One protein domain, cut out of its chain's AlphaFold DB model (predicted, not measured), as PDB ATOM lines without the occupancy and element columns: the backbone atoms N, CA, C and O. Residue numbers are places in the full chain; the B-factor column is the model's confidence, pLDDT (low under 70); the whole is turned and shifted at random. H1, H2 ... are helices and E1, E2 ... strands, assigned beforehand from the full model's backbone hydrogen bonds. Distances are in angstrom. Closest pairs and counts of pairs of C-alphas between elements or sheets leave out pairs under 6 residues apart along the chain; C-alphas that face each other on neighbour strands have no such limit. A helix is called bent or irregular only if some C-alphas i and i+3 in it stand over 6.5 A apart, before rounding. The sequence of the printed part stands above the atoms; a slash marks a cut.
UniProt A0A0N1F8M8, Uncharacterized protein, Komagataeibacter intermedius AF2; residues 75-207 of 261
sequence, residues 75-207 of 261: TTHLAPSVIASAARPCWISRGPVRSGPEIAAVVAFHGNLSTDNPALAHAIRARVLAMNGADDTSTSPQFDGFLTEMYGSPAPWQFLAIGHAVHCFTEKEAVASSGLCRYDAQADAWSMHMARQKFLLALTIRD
ATOM      1  N   THR A  75      45.305  14.674  18.866       49.16
ATOM      2  CA  THR A  75      43.871  14.668  19.166       49.16
ATOM      3  C   THR A  75      42.984  14.796  17.934       49.16
ATOM      4  O   THR A  75      41.817  14.403  17.990       49.16
ATOM      5  N   THR A  76      43.531  15.258  16.806       46.72
ATOM      6  CA  THR A  76      42.790  15.394  15.543       46.72
ATOM      7  C   THR A  76      42.497  14.033  14.907       46.72
ATOM      8  O   THR A  76      41.445  13.842  14.298       46.72
ATOM      9  N   HIS A  77      43.347  13.039  15.185       48.41
ATOM     10  CA  HIS A  77      43.182  11.642  14.780       48.41
ATOM     11  C   HIS A  77      42.695  10.719  15.913       48.41
ATOM     12  O   HIS A  77      42.441   9.542  15.683       48.41
ATOM     13  N   LEU A  78      42.483  11.225  17.131       44.16
ATOM     14  CA  LEU A  78      41.972  10.442  18.274       44.16
ATOM     15  C   LEU A  78      40.475  10.124  18.203       44.16
ATOM     16  O   LEU A  78      39.923   9.470  19.096       44.16
ATOM     17  N   ALA A  79      39.788  10.592  17.164       37.22
ATOM     18  CA  ALA A  79      38.354  10.407  17.048       37.22
ATOM     19  C   ALA A  79      37.958   8.922  16.876       37.22
ATOM     20  O   ALA A  79      36.854   8.551  17.278       37.22
ATOM     21  N   PRO A  80      38.835   8.042  16.360       44.88
ATOM     22  CA  PRO A  80      38.863   6.624  16.708       44.88
ATOM     23  C   PRO A  80      39.654   6.342  17.986       44.88
ATOM     24  O   PRO A  80      40.860   6.116  17.948       44.88
ATOM     25  N   SER A  81      38.975   6.213  19.127       49.34
ATOM     26  CA  SER A  81      39.568   5.370  20.174       49.34
ATOM     27  C   SER A  81      39.554   3.944  19.630       49.34
ATOM     28  O   SER A  81      38.484   3.407  19.351       49.34
ATOM     29  N   VAL A  82      40.732   3.368  19.401       47.22
ATOM     30  CA  VAL A  82      40.866   1.953  19.077       47.22
ATOM     31  C   VAL A  82      41.433   1.254  20.293       47.22
ATOM     32  O   VAL A  82      42.542   1.535  20.741       47.22
ATOM     33  N   ILE A  83      40.620   0.381  20.874       52.88
ATOM     34  CA  ILE A  83      40.982  -0.359  22.077       52.88
ATOM     35  C   ILE A  83      41.563  -1.694  21.620       52.88
ATOM     36  O   ILE A  83      40.842  -2.517  21.056       52.88
ATOM     37  N   ALA A  84      42.863  -1.886  21.849       43.50
ATOM     38  CA  ALA A  84      43.492  -3.200  21.825       43.50
ATOM     39  C   ALA A  84      43.131  -3.909  23.135       43.50
ATOM     40  O   ALA A  84      43.361  -3.342  24.197       43.50
ATOM     41  N   SER A  85      42.528  -5.094  23.116       43.81
ATOM     42  CA  SER A  85      42.173  -5.789  24.359       43.81
ATOM     43  C   SER A  85      42.272  -7.304  24.241       43.81
ATOM     44  O   SER A  85      41.905  -7.866  23.220       43.81
ATOM     45  N   ALA A  86      42.663  -7.979  25.322       41.50
ATOM     46  CA  ALA A  86      42.375  -9.407  25.504       41.50
ATOM     47  C   ALA A  86      40.879  -9.659  25.835       41.50
ATOM     48  O   ALA A  86      40.439 -10.786  26.049       41.50
ATOM     49  N   ALA A  87      40.073  -8.596  25.931       45.84
ATOM     50  CA  ALA A  87      38.640  -8.652  26.178       45.84
ATOM     51  C   ALA A  87      37.805  -8.688  24.890       45.84
ATOM     52  O   ALA A  87      38.230  -8.249  23.821       45.84
ATOM     53  N   ARG A  88      36.554  -9.145  25.026       45.50
ATOM     54  CA  ARG A  88      35.566  -9.195  23.938       45.50
ATOM     55  C   ARG A  88      35.277  -7.826  23.328       45.50
ATOM     56  O   ARG A  88      35.038  -6.878  24.078       45.50
ATOM     57  N   PRO A  89      35.072  -7.759  22.003       42.62
ATOM     58  CA  PRO A  89      34.567  -6.561  21.340       42.62
ATOM     59  C   PRO A  89      33.199  -6.082  21.854       42.62
ATOM     60  O   PRO A  89      32.984  -4.880  21.990       42.62
ATOM     61  N   CYS A  90      32.290  -6.994  22.224       41.62
ATOM     62  CA  CYS A  90      30.952  -6.635  22.713       41.62
ATOM     63  C   CYS A  90      30.923  -6.074  24.147       41.62
ATOM     64  O   CYS A  90      29.908  -5.529  24.574       41.62
ATOM     65  N   TRP A  91      32.027  -6.131  24.906       38.62
ATOM     66  CA  TRP A  91      32.104  -5.445  26.210       38.62
ATOM     67  C   TRP A  91      32.264  -3.933  26.065       38.62
ATOM     68  O   TRP A  91      32.079  -3.188  27.027       38.62
ATOM     69  N   ILE A  92      32.571  -3.489  24.850       46.91
ATOM     70  CA  ILE A  92      32.746  -2.101  24.455       46.91
ATOM     71  C   ILE A  92      31.467  -1.645  23.718       46.91
ATOM     72  O   ILE A  92      31.495  -1.001  22.673       46.91
ATOM     73  N   SER A  93      30.295  -2.013  24.245       35.75
ATOM     74  CA  SER A  93      29.002  -1.516  23.765       35.75
ATOM     75  C   SER A  93      28.454  -0.459  24.725       35.75
ATOM     76  O   SER A  93      28.383  -0.688  25.932       35.75
ATOM     77  N   ARG A  94      28.082   0.690  24.155       38.84
ATOM     78  CA  ARG A  94      27.458   1.891  24.739       38.84
ATOM     79  C   ARG A  94      26.998   1.804  26.211       38.84
ATOM     80  O   ARG A  94      25.996   1.170  26.525       38.84
ATOM     81  N   GLY A  95      27.647   2.584  27.081       30.72
ATOM     82  CA  GLY A  95      27.022   3.138  28.291       30.72
ATOM     83  C   GLY A  95      26.280   4.449  27.965       30.72
ATOM     84  O   GLY A  95      26.623   5.103  26.976       30.72
ATOM     85  N   PRO A  96      25.258   4.855  28.737       29.06
ATOM     86  CA  PRO A  96      24.496   6.065  28.452       29.06
ATOM     87  C   PRO A  96      25.293   7.302  28.885       29.06
ATOM     88  O   PRO A  96      25.210   7.692  30.042       29.06
ATOM     89  N   VAL A  97      26.055   7.942  27.989       29.83
ATOM     90  CA  VAL A  97      26.560   9.303  28.245       29.83
ATOM     91  C   VAL A  97      26.525  10.153  26.983       29.83
ATOM     92  O   VAL A  97      27.130   9.867  25.954       29.83
ATOM     93  N   ARG A  98      25.787  11.240  27.132       30.09
ATOM     94  CA  ARG A  98      25.597  12.383  26.255       30.09
ATOM     95  C   ARG A  98      26.859  13.268  26.266       30.09
ATOM     96  O   ARG A  98      26.762  14.391  26.729       30.09
ATOM     97  N   SER A  99      28.024  12.764  25.839       27.92
ATOM     98  CA  SER A  99      29.227  13.573  25.519       27.92
ATOM     99  C   SER A  99      30.461  12.708  25.193       27.92
ATOM    100  O   SER A  99      31.033  12.053  26.061       27.92
ATOM    101  N   GLY A 100      30.921  12.752  23.940       34.25
ATOM    102  CA  GLY A 100      32.246  12.266  23.522       34.25
ATOM    103  C   GLY A 100      32.210  11.297  22.330       34.25
ATOM    104  O   GLY A 100      31.257  10.527  22.218       34.25
ATOM    105  N   PRO A 101      33.222  11.319  21.437       42.69
ATOM    106  CA  PRO A 101      33.184  10.588  20.169       42.69
ATOM    107  C   PRO A 101      33.091   9.071  20.370       42.69
ATOM    108  O   PRO A 101      33.614   8.512  21.338       42.69
ATOM    109  N   GLU A 102      32.395   8.406  19.453       65.12
ATOM    110  CA  GLU A 102      32.225   6.954  19.417       65.12
ATOM    111  C   GLU A 102      33.571   6.233  19.210       65.12
ATOM    112  O   GLU A 102      34.486   6.738  18.562       65.12
ATOM    113  N   ILE A 103      33.710   5.037  19.784       71.94
ATOM    114  CA  ILE A 103      34.867   4.151  19.571       71.94
ATOM    115  C   ILE A 103      34.787   3.670  18.126       71.94
ATOM    116  O   ILE A 103      33.818   3.006  17.765       71.94
ATOM    117  N   ALA A 104      35.759   4.020  17.281       75.94
ATOM    118  CA  ALA A 104      35.622   3.722  15.854       75.94
ATOM    119  C   ALA A 104      36.081   2.305  15.492       75.94
ATOM    120  O   ALA A 104      35.568   1.734  14.527       75.94
ATOM    121  N   ALA A 105      37.006   1.715  16.255       78.56
ATOM    122  CA  ALA A 105      37.354   0.308  16.097       78.56
ATOM    123  C   ALA A 105      37.761  -0.359  17.417       78.56
ATOM    124  O   ALA A 105      38.142   0.293  18.380       78.56
ATOM    125  N   VAL A 106      37.689  -1.681  17.454       83.00
ATOM    126  CA  VAL A 106      38.196  -2.528  18.530       83.00
ATOM    127  C   VAL A 106      39.033  -3.626  17.895       83.00
ATOM    128  O   VAL A 106      38.600  -4.247  16.922       83.00
ATOM    129  N   VAL A 107      40.215  -3.863  18.461       85.38
ATOM    130  CA  VAL A 107      41.096  -4.962  18.071       85.38
ATOM    131  C   VAL A 107      41.270  -5.885  19.270       85.38
ATOM    132  O   VAL A 107      41.706  -5.444  20.331       85.38
ATOM    133  N   ALA A 108      40.928  -7.159  19.118       87.06
ATOM    134  CA  ALA A 108      41.110  -8.163  20.152       87.06
ATOM    135  C   ALA A 108      42.188  -9.177  19.759       87.06
ATOM    136  O   ALA A 108      42.170  -9.694  18.641       87.06
ATOM    137  N   PHE A 109      43.093  -9.464  20.694       89.56
ATOM    138  CA  PHE A 109      44.122 -10.499  20.575       89.56
ATOM    139  C   PHE A 109      43.798 -11.604  21.569       89.56
ATOM    140  O   PHE A 109      43.549 -11.287  22.729       89.56
ATOM    141  N   HIS A 110      43.734 -12.851  21.092       89.19
ATOM    142  CA  HIS A 110      43.457 -14.073  21.866       89.19
ATOM    143  C   HIS A 110      42.351 -13.945  22.920       89.19
ATOM    144  O   HIS A 110      42.344 -14.626  23.942       89.19
ATOM    145  N   GLY A 111      41.371 -13.083  22.656       85.19
ATOM    146  CA  GLY A 111      40.392 -12.724  23.663       85.19
ATOM    147  C   GLY A 111      39.393 -13.840  23.924       85.19
ATOM    148  O   GLY A 111      39.081 -14.625  23.034       85.19
ATOM    149  N   ASN A 112      38.837 -13.876  25.134       84.38
ATOM    150  CA  ASN A 112      37.706 -14.748  25.456       84.38
ATOM    151  C   ASN A 112      36.535 -14.429  24.511       84.38
ATOM    152  O   ASN A 112      36.191 -13.262  24.378       84.38
ATOM    153  N   LEU A 113      35.900 -15.425  23.889       88.56
ATOM    154  CA  LEU A 113      34.833 -15.248  22.902       88.56
ATOM    155  C   LEU A 113      33.410 -15.660  23.378       88.56
ATOM    156  O   LEU A 113      32.480 -15.718  22.571       88.56
ATOM    157  N   SER A 114      33.179 -15.791  24.685       84.50
ATOM    158  CA  SER A 114      31.863 -16.100  25.284       84.50
ATOM    159  C   SER A 114      31.032 -14.864  25.670       84.50
ATOM    160  O   SER A 114      31.544 -13.956  26.323       84.50
ATOM    161  N   THR A 115      29.733 -14.825  25.360       82.75
ATOM    162  CA  THR A 115      28.809 -13.752  25.798       82.75
ATOM    163  C   THR A 115      27.805 -14.253  26.833       82.75
ATOM    164  O   THR A 115      27.365 -15.395  26.771       82.75
ATOM    165  N   ASP A 116      27.432 -13.385  27.776       83.06
ATOM    166  CA  ASP A 116      26.283 -13.567  28.674       83.06
ATOM    167  C   ASP A 116      24.962 -13.128  28.032       83.06
ATOM    168  O   ASP A 116      23.891 -13.524  28.482       83.06
ATOM    169  N   ASN A 117      25.029 -12.286  26.999       83.19
ATOM    170  CA  ASN A 117      23.859 -11.730  26.341       83.19
ATOM    171  C   ASN A 117      24.154 -11.451  24.854       83.19
ATOM    172  O   ASN A 117      24.610 -10.352  24.517       83.19
ATOM    173  N   PRO A 118      23.869 -12.412  23.954       83.25
ATOM    174  CA  PRO A 118      24.047 -12.241  22.512       83.25
ATOM    175  C   PRO A 118      23.258 -11.064  21.933       83.25
ATOM    176  O   PRO A 118      23.670 -10.479  20.935       83.25
ATOM    177  N   ALA A 119      22.150 -10.666  22.575       83.00
ATOM    178  CA  ALA A 119      21.350  -9.553  22.090       83.00
ATOM    179  C   ALA A 119      22.160  -8.255  22.055       83.00
ATOM    180  O   ALA A 119      21.883  -7.427  21.204       83.00
ATOM    181  N   LEU A 120      23.188  -8.068  22.892       81.31
ATOM    182  CA  LEU A 120      24.002  -6.843  22.902       81.31
ATOM    183  C   LEU A 120      24.739  -6.565  21.580       81.31
ATOM    184  O   LEU A 120      25.141  -5.421  21.351       81.31
ATOM    185  N   ALA A 121      24.861  -7.551  20.688       83.50
ATOM    186  CA  ALA A 121      25.445  -7.373  19.362       83.50
ATOM    187  C   ALA A 121      24.815  -6.219  18.569       83.50
ATOM    188  O   ALA A 121      25.530  -5.445  17.930       83.50
ATOM    189  N   HIS A 122      23.492  -6.024  18.677       85.00
ATOM    190  CA  HIS A 122      22.783  -4.955  17.961       85.00
ATOM    191  C   HIS A 122      23.263  -3.549  18.352       85.00
ATOM    192  O   HIS A 122      22.977  -2.583  17.640       85.00
ATOM    193  N   ALA A 123      23.947  -3.405  19.491       81.62
ATOM    194  CA  ALA A 123      24.467  -2.144  20.011       81.62
ATOM    195  C   ALA A 123      25.931  -1.883  19.610       81.62
ATOM    196  O   ALA A 123      26.461  -0.810  19.910       81.62
ATOM    197  N   ILE A 124      26.590  -2.822  18.923       81.44
ATOM    198  CA  ILE A 124      27.959  -2.645  18.435       81.44
ATOM    199  C   ILE A 124      27.941  -1.646  17.271       81.44
ATOM    200  O   ILE A 124      27.149  -1.753  16.333       81.44
ATOM    201  N   ARG A 125      28.786  -0.617  17.365       79.75
ATOM    202  CA  ARG A 125      28.987   0.411  16.323       79.75
ATOM    203  C   ARG A 125      30.443   0.502  15.875       79.75
ATOM    204  O   ARG A 125      30.711   0.831  14.724       79.75
ATOM    205  N   ALA A 126      31.372   0.172  16.771       79.69
ATOM    206  CA  ALA A 126      32.794   0.120  16.473       79.69
ATOM    207  C   ALA A 126      33.097  -0.990  15.463       79.69
ATOM    208  O   ALA A 126      32.566  -2.095  15.568       79.69
ATOM    209  N   ARG A 127      34.012  -0.726  14.531       86.25
ATOM    210  CA  ARG A 127      34.549  -1.763  13.648       86.25
ATOM    211  C   ARG A 127      35.302  -2.794  14.472       86.25
ATOM    212  O   ARG A 127      36.161  -2.430  15.266       86.25
ATOM    213  N   VAL A 128      35.057  -4.071  14.240       87.38
ATOM    214  CA  VAL A 128      35.675  -5.133  15.041       87.38
ATOM    215  C   VAL A 128      36.754  -5.856  14.239       87.38
ATOM    216  O   VAL A 128      36.588  -6.123  13.048       87.38
ATOM    217  N   LEU A 129      37.880  -6.144  14.882       92.81
ATOM    218  CA  LEU A 129      38.862  -7.138  14.463       92.81
ATOM    219  C   LEU A 129      39.137  -8.033  15.672       92.81
ATOM    220  O   LEU A 129      39.630  -7.547  16.682       92.81
ATOM    221  N   ALA A 130      38.813  -9.317  15.586       93.50
ATOM    222  CA  ALA A 130      39.156 -10.301  16.609       93.50
ATOM    223  C   ALA A 130      40.106 -11.343  16.014       93.50
ATOM    224  O   ALA A 130      39.854 -11.861  14.926       93.50
ATOM    225  N   MET A 131      41.213 -11.605  16.703       95.88
ATOM    226  CA  MET A 131      42.263 -12.520  16.263       95.88
ATOM    227  C   MET A 131      42.558 -13.515  17.377       95.88
ATOM    228  O   MET A 131      42.955 -13.114  18.469       95.88
ATOM    229  N   ASN A 132      42.402 -14.804  17.103       96.12
ATOM    230  CA  ASN A 132      42.609 -15.870  18.080       96.12
ATOM    231  C   ASN A 132      43.522 -16.953  17.506       96.12
ATOM    232  O   ASN A 132      43.568 -17.159  16.295       96.12
ATOM    233  N   GLY A 133      44.247 -17.653  18.377       96.62
ATOM    234  CA  GLY A 133      44.996 -18.836  17.972       96.62
ATOM    235  C   GLY A 133      44.046 -19.965  17.575       96.62
ATOM    236  O   GLY A 133      43.090 -20.244  18.298       96.62
ATOM    237  N   ALA A 134      44.274 -20.591  16.423       97.12
ATOM    238  CA  ALA A 134      43.450 -21.701  15.945       97.12
ATOM    239  C   ALA A 134      43.618 -22.960  16.815       97.12
ATOM    240  O   ALA A 134      42.669 -23.725  16.977       97.12
ATOM    241  N   ASP A 135      44.793 -23.121  17.430       97.00
ATOM    242  CA  ASP A 135      45.145 -24.266  18.271       97.00
ATOM    243  C   ASP A 135      44.846 -23.987  19.760       97.00
ATOM    244  O   ASP A 135      45.140 -24.801  20.638       97.00
ATOM    245  N   ASP A 136      44.243 -22.835  20.079       95.44
ATOM    246  CA  ASP A 136      43.740 -22.544  21.418       95.44
ATOM    247  C   ASP A 136      42.446 -23.323  21.693       95.44
ATOM    248  O   ASP A 136      41.335 -22.825  21.496       95.44
ATOM    249  N   THR A 137      42.590 -24.533  22.229       95.38
ATOM    250  CA  THR A 137      41.454 -25.402  22.569       95.38
ATOM    251  C   THR A 137      40.559 -24.854  23.684       95.38
ATOM    252  O   THR A 137      39.499 -25.423  23.937       95.38
ATOM    253  N   SER A 138      40.952 -23.777  24.377       90.38
ATOM    254  CA  SER A 138      40.103 -23.132  25.387       90.38
ATOM    255  C   SER A 138      39.119 -22.128  24.778       90.38
ATOM    256  O   SER A 138      37.998 -21.978  25.277       90.38
ATOM    257  N   THR A 139      39.504 -21.481  23.674       92.75
ATOM    258  CA  THR A 139      38.695 -20.438  23.026       92.75
ATOM    259  C   THR A 139      38.100 -20.878  21.695       92.75
ATOM    260  O   THR A 139      37.022 -20.398  21.349       92.75
ATOM    261  N   SER A 140      38.717 -21.815  20.970       95.25
ATOM    262  CA  SER A 140      38.192 -22.303  19.687       95.25
ATOM    263  C   SER A 140      36.745 -22.818  19.739       95.25
ATOM    264  O   SER A 140      35.994 -22.497  18.816       95.25
ATOM    265  N   PRO A 141      36.251 -23.454  20.829       96.19
ATOM    266  CA  PRO A 141      34.836 -23.832  20.925       96.19
ATOM    267  C   PRO A 141      33.857 -22.643  20.957       96.19
ATOM    268  O   PRO A 141      32.649 -22.829  20.857       96.19
ATOM    269  N   GLN A 142      34.352 -21.416  21.140       93.94
ATOM    270  CA  GLN A 142      33.551 -20.194  21.250       93.94
ATOM    271  C   GLN A 142      33.437 -19.443  19.908       93.94
ATOM    272  O   GLN A 142      32.726 -18.438  19.836       93.94
ATOM    273  N   PHE A 143      34.127 -19.899  18.853       95.25
ATOM    274  CA  PHE A 143      34.211 -19.196  17.566       95.25
ATOM    275  C   PHE A 143      32.843 -19.072  16.895       95.25
ATOM    276  O   PHE A 143      32.414 -17.959  16.603       95.25
ATOM    277  N   ASP A 144      32.112 -20.176  16.740       95.62
ATOM    278  CA  ASP A 144      30.804 -20.178  16.071       95.62
ATOM    279  C   ASP A 144      29.778 -19.290  16.786       95.62
ATOM    280  O   ASP A 144      29.011 -18.559  16.152       95.62
ATOM    281  N   GLY A 145      29.804 -19.295  18.124       93.25
ATOM    282  CA  GLY A 145      28.963 -18.423  18.940       93.25
ATOM    283  C   GLY A 145      29.280 -16.943  18.721       93.25
ATOM    284  O   GLY A 145      28.368 -16.129  18.576       93.25
ATOM    285  N   PHE A 146      30.565 -16.590  18.630       93.44
ATOM    286  CA  PHE A 146      30.987 -15.229  18.304       93.44
ATOM    287  C   PHE A 146      30.607 -14.821  16.877       93.44
ATOM    288  O   PHE A 146      30.098 -13.718  16.691       93.44
ATOM    289  N   LEU A 147      30.800 -15.689  15.879       94.25
ATOM    290  CA  LEU A 147      30.403 -15.401  14.495       94.25
ATOM    291  C   LEU A 147      28.894 -15.150  14.400       94.25
ATOM    292  O   LEU A 147      28.471 -14.146  13.830       94.25
ATOM    293  N   THR A 148      28.090 -16.004  15.040       94.31
ATOM    294  CA  THR A 148      26.630 -15.845  15.137       94.31
ATOM    295  C   THR A 148      26.247 -14.513  15.783       94.31
ATOM    296  O   THR A 148      25.393 -13.796  15.263       94.31
ATOM    297  N   GLU A 149      26.902 -14.144  16.887       88.44
ATOM    298  CA  GLU A 149      26.693 -12.852  17.548       88.44
ATOM    299  C   GLU A 149      27.023 -11.682  16.608       88.44
ATOM    300  O   GLU A 149      26.226 -10.756  16.467       88.44
ATOM    301  N   MET A 150      28.162 -11.732  15.915       90.31
ATOM    302  CA  MET A 150      28.597 -10.657  15.024       90.31
ATOM    303  C   MET A 150      27.732 -10.518  13.766       90.31
ATOM    304  O   MET A 150      27.595  -9.402  13.265       90.31
ATOM    305  N   TYR A 151      27.080 -11.585  13.289       92.88
ATOM    306  CA  TYR A 151      26.045 -11.472  12.253       92.88
ATOM    307  C   TYR A 151      24.830 -10.650  12.712       92.88
ATOM    308  O   TYR A 151      24.180 -10.015  11.885       92.88
ATOM    309  N   GLY A 152      24.542 -10.610  14.016       87.31
ATOM    310  CA  GLY A 152      23.501  -9.758  14.602       87.31
ATOM    311  C   GLY A 152      23.922  -8.298  14.828       87.31
ATOM    312  O   GLY A 152      23.109  -7.485  15.274       87.31
ATOM    313  N   SER A 153      25.182  -7.949  14.552       87.31
ATOM    314  CA  SER A 153      25.716  -6.594  14.703       87.31
ATOM    315  C   SER A 153      25.650  -5.817  13.381       87.31
ATOM    316  O   SER A 153      26.021  -6.353  12.340       87.31
ATOM    317  N   PRO A 154      25.293  -4.517  13.399       86.69
ATOM    318  CA  PRO A 154      25.351  -3.676  12.204       86.69
ATOM    319  C   PRO A 154      26.777  -3.203  11.859       86.69
ATOM    320  O   PRO A 154      26.987  -2.596  10.812       86.69
ATOM    321  N   ALA A 155      27.756  -3.407  12.747       85.56
ATOM    322  CA  ALA A 155      29.123  -2.933  12.549       85.56
ATOM    323  C   ALA A 155      29.952  -3.860  11.635       85.56
ATOM    324  O   ALA A 155      29.850  -5.081  11.766       85.56
ATOM    325  N   PRO A 156      30.855  -3.318  10.792       89.56
ATOM    326  CA  PRO A 156      31.810  -4.124  10.035       89.56
ATOM    327  C   PRO A 156      32.756  -4.890  10.962       89.56
ATOM    328  O   PRO A 156      33.366  -4.301  11.865       89.56
ATOM    329  N   TRP A 157      32.950  -6.180  10.705       91.50
ATOM    330  CA  TRP A 157      33.786  -7.033  11.541       91.50
ATOM    331  C   TRP A 157      34.675  -7.976  10.733       91.50
ATOM    332  O   TRP A 157      34.399  -8.293   9.580       91.50
ATOM    333  N   GLN A 158      35.781  -8.380  11.353       94.69
ATOM    334  CA  GLN A 158      36.717  -9.380  10.852       94.69
ATOM    335  C   GLN A 158      37.061 -10.329  11.995       94.69
ATOM    336  O   GLN A 158      37.286  -9.886  13.126       94.69
ATOM    337  N   PHE A 159      37.121 -11.618  11.682       95.94
ATOM    338  CA  PHE A 159      37.585 -12.656  12.591       95.94
ATOM    339  C   PHE A 159      38.706 -13.445  11.920       95.94
ATOM    340  O   PHE A 159      38.547 -13.877  10.780       95.94
ATOM    341  N   LEU A 160      39.841 -13.592  12.601       96.19
ATOM    342  CA  LEU A 160      40.980 -14.363  12.115       96.19
ATOM    343  C   LEU A 160      41.341 -15.437  13.141       96.19
ATOM    344  O   LEU A 160      41.631 -15.129  14.296       96.19
ATOM    345  N   ALA A 161      41.386 -16.684  12.682       96.44
ATOM    346  CA  ALA A 161      42.020 -17.779  13.401       96.44
ATOM    347  C   ALA A 161      43.442 -17.967  12.852       96.44
ATOM    348  O   ALA A 161      43.622 -18.209  11.658       96.44
ATOM    349  N   ILE A 162      44.454 -17.820  13.704       97.31
ATOM    350  CA  ILE A 162      45.865 -17.928  13.322       97.31
ATOM    351  C   ILE A 162      46.316 -19.371  13.556       97.31
ATOM    352  O   ILE A 162      46.379 -19.819  14.700       97.31
ATOM    353  N   GLY A 163      46.606 -20.099  12.475       96.25
ATOM    354  CA  GLY A 163      47.076 -21.488  12.535       96.25
ATOM    355  C   GLY A 163      48.311 -21.649  13.424       96.25
ATOM    356  O   GLY A 163      49.162 -20.762  13.445       96.25
ATOM    357  N   HIS A 164      48.402 -22.765  14.155       95.44
ATOM    358  CA  HIS A 164      49.522 -23.119  15.049       95.44
ATOM    359  C   HIS A 164      49.713 -22.241  16.295       95.44
ATOM    360  O   HIS A 164      50.445 -22.614  17.218       95.44
ATOM    361  N   ALA A 165      49.026 -21.101  16.364       96.75
ATOM    362  CA  ALA A 165      49.025 -20.238  17.529       96.75
ATOM    363  C   ALA A 165      48.063 -20.766  18.602       96.75
ATOM    364  O   ALA A 165      46.942 -21.187  18.313       96.75
ATOM    365  N   VAL A 166      48.499 -20.682  19.859       96.25
ATOM    366  CA  VAL A 166      47.696 -20.970  21.061       96.25
ATOM    367  C   VAL A 166      47.322 -19.659  21.770       96.25
ATOM    368  O   VAL A 166      47.598 -18.592  21.239       96.25
ATOM    369  N   HIS A 167      46.696 -19.699  22.950       92.06
ATOM    370  CA  HIS A 167      46.146 -18.532  23.658       92.06
ATOM    371  C   HIS A 167      47.127 -17.349  23.744       92.06
ATOM    372  O   HIS A 167      46.906 -16.326  23.124       92.06
ATOM    373  N   CYS A 168      48.262 -17.471  24.429       92.88
ATOM    374  CA  CYS A 168      49.139 -16.321  24.712       92.88
ATOM    375  C   CYS A 168      50.113 -15.947  23.575       92.88
ATOM    376  O   CYS A 168      51.255 -15.574  23.844       92.88
ATOM    377  N   PHE A 169      49.704 -16.065  22.310       94.81
ATOM    378  CA  PHE A 169      50.623 -15.964  21.170       94.81
ATOM    379  C   PHE A 169      51.349 -14.609  21.048       94.81
ATOM    380  O   PHE A 169      52.428 -14.572  20.464       94.81
ATOM    381  N   THR A 170      50.829 -13.522  21.635       93.56
ATOM    382  CA  THR A 170      51.476 -12.188  21.651       93.56
ATOM    383  C   THR A 170      52.307 -11.895  22.910       93.56
ATOM    384  O   THR A 170      52.976 -10.858  22.985       93.56
ATOM    385  N   GLU A 171      52.247 -12.764  23.923       90.94
ATOM    386  CA  GLU A 171      52.874 -12.530  25.228       90.94
ATOM    387  C   GLU A 171      54.303 -13.068  25.225       90.94
ATOM    388  O   GLU A 171      54.529 -14.273  25.311       90.94
ATOM    389  N   LYS A 172      55.294 -12.178  25.107       91.94
ATOM    390  CA  LYS A 172      56.711 -12.545  24.902       91.94
ATOM    391  C   LYS A 172      57.309 -13.331  26.072       91.94
ATOM    392  O   LYS A 172      58.280 -14.061  25.901       91.94
ATOM    393  N   GLU A 173      56.737 -13.180  27.258       89.75
ATOM    394  CA  GLU A 173      57.091 -13.891  28.481       89.75
ATOM    395  C   GLU A 173      56.523 -15.318  28.551       89.75
ATOM    396  O   GLU A 173      56.956 -16.104  29.398       89.75
ATOM    397  N   ALA A 174      55.589 -15.687  27.667       88.25
ATOM    398  CA  ALA A 174      54.999 -17.020  27.602       88.25
ATOM    399  C   ALA A 174      55.955 -18.019  26.920       88.25
ATOM    400  O   ALA A 174      55.678 -18.574  25.862       88.25
ATOM    401  N   VAL A 175      57.108 -18.266  27.539       87.00
ATOM    402  CA  VAL A 175      58.196 -19.100  26.995       87.00
ATOM    403  C   VAL A 175      58.035 -20.601  27.276       87.00
ATOM    404  O   VAL A 175      58.976 -21.375  27.110       87.00
ATOM    405  N   ALA A 176      56.859 -21.033  27.740       86.69
ATOM    406  CA  ALA A 176      56.592 -22.442  28.001       86.69
ATOM    407  C   ALA A 176      56.663 -23.257  26.699       86.69
ATOM    408  O   ALA A 176      56.157 -22.832  25.666       86.69
ATOM    409  N   SER A 177      57.255 -24.452  26.749       85.56
ATOM    410  CA  SER A 177      57.371 -25.343  25.584       85.56
ATOM    411  C   SER A 177      56.082 -26.105  25.257       85.56
ATOM    412  O   SER A 177      55.968 -26.699  24.189       85.56
ATOM    413  N   SER A 178      55.110 -26.111  26.170       89.44
ATOM    414  CA  SER A 178      53.844 -26.831  26.037       89.44
ATOM    415  C   SER A 178      52.706 -26.096  26.744       89.44
ATOM    416  O   SER A 178      52.930 -25.171  27.529       89.44
ATOM    417  N   GLY A 179      51.474 -26.526  26.469       91.56
ATOM    418  CA  GLY A 179      50.260 -25.902  26.984       91.56
ATOM    419  C   GLY A 179      49.733 -24.781  26.088       91.56
ATOM    420  O   GLY A 179      50.283 -24.483  25.029       91.56
ATOM    421  N   LEU A 180      48.628 -24.176  26.524       91.06
ATOM    422  CA  LEU A 180      47.874 -23.212  25.719       91.06
ATOM    423  C   LEU A 180      48.392 -21.775  25.829       91.06
ATOM    424  O   LEU A 180      47.957 -20.920  25.076       91.06
ATOM    425  N   CYS A 181      49.314 -21.475  26.740       93.25
ATOM    426  CA  CYS A 181      49.874 -20.133  26.892       93.25
ATOM    427  C   CYS A 181      51.338 -20.142  26.455       93.25
ATOM    428  O   CYS A 181      52.219 -20.455  27.255       93.25
ATOM    429  N   ARG A 182      51.578 -19.849  25.172       93.00
ATOM    430  CA  ARG A 182      52.906 -19.857  24.556       93.00
ATOM    431  C   ARG A 182      53.028 -18.737  23.528       93.00
ATOM    432  O   ARG A 182      52.120 -18.559  22.720       93.00
ATOM    433  N   TYR A 183      54.158 -18.043  23.561       94.75
ATOM    434  CA  TYR A 183      54.528 -17.026  22.589       94.75
ATOM    435  C   TYR A 183      54.761 -17.653  21.213       94.75
ATOM    436  O   TYR A 183      55.407 -18.698  21.097       94.75
ATOM    437  N   ASP A 184      54.288 -16.976  20.172       95.88
ATOM    438  CA  ASP A 184      54.567 -17.322  18.786       95.88
ATOM    439  C   ASP A 184      54.938 -16.044  18.028       95.88
ATOM    440  O   ASP A 184      54.103 -15.176  17.782       95.88
ATOM    441  N   ALA A 185      56.219 -15.916  17.672       96.06
ATOM    442  CA  ALA A 185      56.747 -14.699  17.064       96.06
ATOM    443  C   ALA A 185      56.116 -14.382  15.700       96.06
ATOM    444  O   ALA A 185      55.982 -13.210  15.342       96.06
ATOM    445  N   GLN A 186      55.734 -15.409  14.939       96.62
ATOM    446  CA  GLN A 186      55.113 -15.232  13.633       96.62
ATOM    447  C   GLN A 186      53.662 -14.776  13.798       96.62
ATOM    448  O   GLN A 186      53.250 -13.808  13.158       96.62
ATOM    449  N   ALA A 187      52.912 -15.416  14.699       96.56
ATOM    450  CA  ALA A 187      51.544 -15.016  15.020       96.56
ATOM    451  C   ALA A 187      51.477 -13.603  15.626       96.56
ATOM    452  O   ALA A 187      50.605 -12.821  15.238       96.56
ATOM    453  N   ASP A 188      52.410 -13.246  16.517       96.31
ATOM    454  CA  ASP A 188      52.546 -11.887  17.057       96.31
ATOM    455  C   ASP A 188      52.741 -10.884  15.914       96.31
ATOM    456  O   ASP A 188      51.903 -10.006  15.712       96.31
ATOM    457  N   ALA A 189      53.761 -11.079  15.072       94.44
ATOM    458  CA  ALA A 189      54.051 -10.180  13.955       94.44
ATOM    459  C   ALA A 189      52.860 -10.012  12.991       94.44
ATOM    460  O   ALA A 189      52.519  -8.889  12.609       94.44
ATOM    461  N   TRP A 190      52.194 -11.109  12.620       94.62
ATOM    462  CA  TRP A 190      51.019 -11.071  11.748       94.62
ATOM    463  C   TRP A 190      49.844 -10.337  12.387       94.62
ATOM    464  O   TRP A 190      49.231  -9.475  11.754       94.62
ATOM    465  N   SER A 191      49.548 -10.642  13.650       92.94
ATOM    466  CA  SER A 191      48.449 -10.004  14.370       92.94
ATOM    467  C   SER A 191      48.691  -8.505  14.566       92.94
ATOM    468  O   SER A 191      47.770  -7.707  14.387       92.94
ATOM    469  N   MET A 192      49.934  -8.096  14.839       88.62
ATOM    470  CA  MET A 192      50.318  -6.688  14.950       88.62
ATOM    471  C   MET A 192      50.190  -5.959  13.614       88.62
ATOM    472  O   MET A 192      49.686  -4.833  13.574       88.62
ATOM    473  N   HIS A 193      50.581  -6.601  12.509       92.19
ATOM    474  CA  HIS A 193      50.380  -6.038  11.178       92.19
ATOM    475  C   HIS A 193      48.890  -5.802  10.901       92.19
ATOM    476  O   HIS A 193      48.496  -4.690  10.551       92.19
ATOM    477  N   MET A 194      48.047  -6.814  11.122       90.56
ATOM    478  CA  MET A 194      46.597  -6.717  10.916       90.56
ATOM    479  C   MET A 194      45.953  -5.657  11.808       90.56
ATOM    480  O   MET A 194      45.126  -4.869  11.342       90.56
ATOM    481  N   ALA A 195      46.370  -5.589  13.073       84.38
ATOM    482  CA  ALA A 195      45.937  -4.551  13.991       84.38
ATOM    483  C   ALA A 195      46.250  -3.168  13.419       84.38
ATOM    484  O   ALA A 195      45.329  -2.373  13.242       84.38
ATOM    485  N   ARG A 196      47.511  -2.901  13.046       84.06
ATOM    486  CA  ARG A 196      47.941  -1.622  12.456       84.06
ATOM    487  C   ARG A 196      47.109  -1.246  11.232       84.06
ATOM    488  O   ARG A 196      46.672  -0.101  11.137       84.06
ATOM    489  N   GLN A 197      46.839  -2.194  10.334       85.75
ATOM    490  CA  GLN A 197      45.972  -1.949   9.175       85.75
ATOM    491  C   GLN A 197      44.552  -1.557   9.601       85.75
ATOM    492  O   GLN A 197      43.978  -0.618   9.054       85.75
ATOM    493  N   LYS A 198      43.993  -2.214  10.626       82.38
ATOM    494  CA  LYS A 198      42.676  -1.863  11.171       82.38
ATOM    495  C   LYS A 198      42.650  -0.461  11.776       82.38
ATOM    496  O   LYS A 198      41.676   0.257  11.554       82.38
ATOM    497  N   PHE A 199      43.697  -0.074  12.511       74.12
ATOM    498  CA  PHE A 199      43.844   1.282  13.052       74.12
ATOM    499  C   PHE A 199      43.850   2.314  11.921       74.12
ATOM    500  O   PHE A 199      43.028   3.226  11.932       74.12
ATOM    501  N   LEU A 200      44.710   2.136  10.913       74.88
ATOM    502  CA  LEU A 200      44.802   3.041   9.763       74.88
ATOM    503  C   LEU A 200      43.461   3.162   9.031       74.88
ATOM    504  O   LEU A 200      42.981   4.261   8.787       74.88
ATOM    505  N   LEU A 201      42.802   2.033   8.775       74.94
ATOM    506  CA  LEU A 201      41.500   1.986   8.115       74.94
ATOM    507  C   LEU A 201      40.391   2.704   8.912       74.94
ATOM    508  O   LEU A 201      39.452   3.254   8.335       74.94
ATOM    509  N   ALA A 202      40.457   2.664  10.245       69.81
ATOM    510  CA  ALA A 202      39.512   3.368  11.110       69.81
ATOM    511  C   ALA A 202      39.724   4.890  11.096       69.81
ATOM    512  O   ALA A 202      38.769   5.631  11.338       69.81
ATOM    513  N   LEU A 203      40.949   5.340  10.811       65.75
ATOM    514  CA  LEU A 203      41.318   6.751  10.698       65.75
ATOM    515  C   LEU A 203      40.936   7.340   9.336       65.75
ATOM    516  O   LEU A 203      40.489   8.479   9.288       65.75
ATOM    517  N   THR A 204      41.065   6.570   8.250       62.72
ATOM    518  CA  THR A 204      40.900   7.084   6.879       62.72
ATOM    519  C   THR A 204      39.463   7.062   6.352       62.72
ATOM    520  O   THR A 204      39.100   7.918   5.555       62.72
ATOM    521  N   ILE A 205      38.587   6.152   6.805       57.47
ATOM    522  CA  ILE A 205      37.207   6.047   6.264       57.47
ATOM    523  C   ILE A 205      36.240   7.100   6.854       57.47
ATOM    524  O   ILE A 205      35.027   6.921   6.878       57.47
ATOM    525  N   ARG A 206      36.746   8.238   7.336       48.84
ATOM    526  CA  ARG A 206      35.887   9.403   7.603       48.84
ATOM    527  C   ARG A 206      35.756  10.333   6.400       48.84
ATOM    528  O   ARG A 206      34.764  11.050   6.343       48.84
ATOM    529  N   ASP A 207      36.670  10.245   5.432       38.59
ATOM    530  CA  ASP A 207      36.791  11.272   4.391       38.59
ATOM    531  C   ASP A 207      36.196  10.900   3.025       38.59
ATOM    532  O   ASP A 207      36.112  11.760   2.154       38.59
TER     533      ASP A 207
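This is residues 75 to 207 of the 261 residues of an uncharacterized protein of Komagataeibacter intermedius AF2 (UniProt A0A0N1F8M8). A slab of four parallel strands lies between helices: the long H4 runs along one face, over E2 and E3, and H3 covers the E3 and E4 part of the other face, with the short H2 at its end and the small H1 only grazing the sheet. Two long links, residues 93 to 104 and 163 to 184, make loops toward the two ends of the longest axis. The printed part has 133 residues with four named helices and four named strands, E1 H1 E2 H2 E3 H3 E4 H4, and the sheet order is E1 E2 E3 E4. The class is mixed, helices and strands, with under half of the residues in named elements; the whole is compact, with a radius of gyration of the C-alphas of 15.2 A and spans of 49 by 33 by 21 A.

Start at E1, residues 82 to 85, an edge strand parallel to E2, residues 105 to 109, at 20 degrees; N 85 and O 107 are 2.9 A apart, within hydrogen-bond range. Next is E3, residues 127 to 133, parallel to E2 at 6 degrees, with N 108 and O 129 at 2.8 A. The other edge strand, E4, residues 157 to 162, is parallel to E3 at 13 degrees, with N 162 and O 132 at 2.8 A. H1, residues 89 to 92, H2, residues 118 to 123, and H3, residues 140 to 151, each join two parallel neighbour strands in a strand-helix-strand unit with a right-handed crossover. H3 is on the sheet at a height of 10.1 A, along the strands. H2 is not on the sheet and touches H3 at residues 149 to 150 alone, the closest C-alphas being Pro 118 and Glu 149, 5.7 A, at a steep tilt of 43 degrees, the same way. H4, residues 185 to 204, is on the opposite face from H3 at a height of 9.0 A, giving three layers, helices on both faces of a sheet; its closest C-alphas to E2 are Ala 202 and Ala 105, 6.2 A. Every O i to N i+4 pair is within hydrogen-bond range in H4, 6 of 8 in H3 and 0 of 2 in H2, where 3 of 3 O i to N i+3 pairs are; H1 is too short for an i+4 pair.

Find C-alpha 82 at (40.866, 1.953, 19.077), where E1 begins. E3 runs 20.5 A and E4 16.4 A. H3, 17.9 A long, is irregular: C-alphas 141 and 144 are 7.3 A apart. H4 runs 28.8 A from C-alpha 185 at (56.747, -14.699, 17.064) to C-alpha 204 at (40.900, 7.084, 6.879).

The two farthest C-alphas, Arg 98 and Ser 177, are 49.3 A apart. The printed part has no cut. The links H1 to E2 and E4 to H4 are long. Look at residues 75 to 102 and 202 to 207 for pLDDT under 70; the mean of the printed part is 78.1.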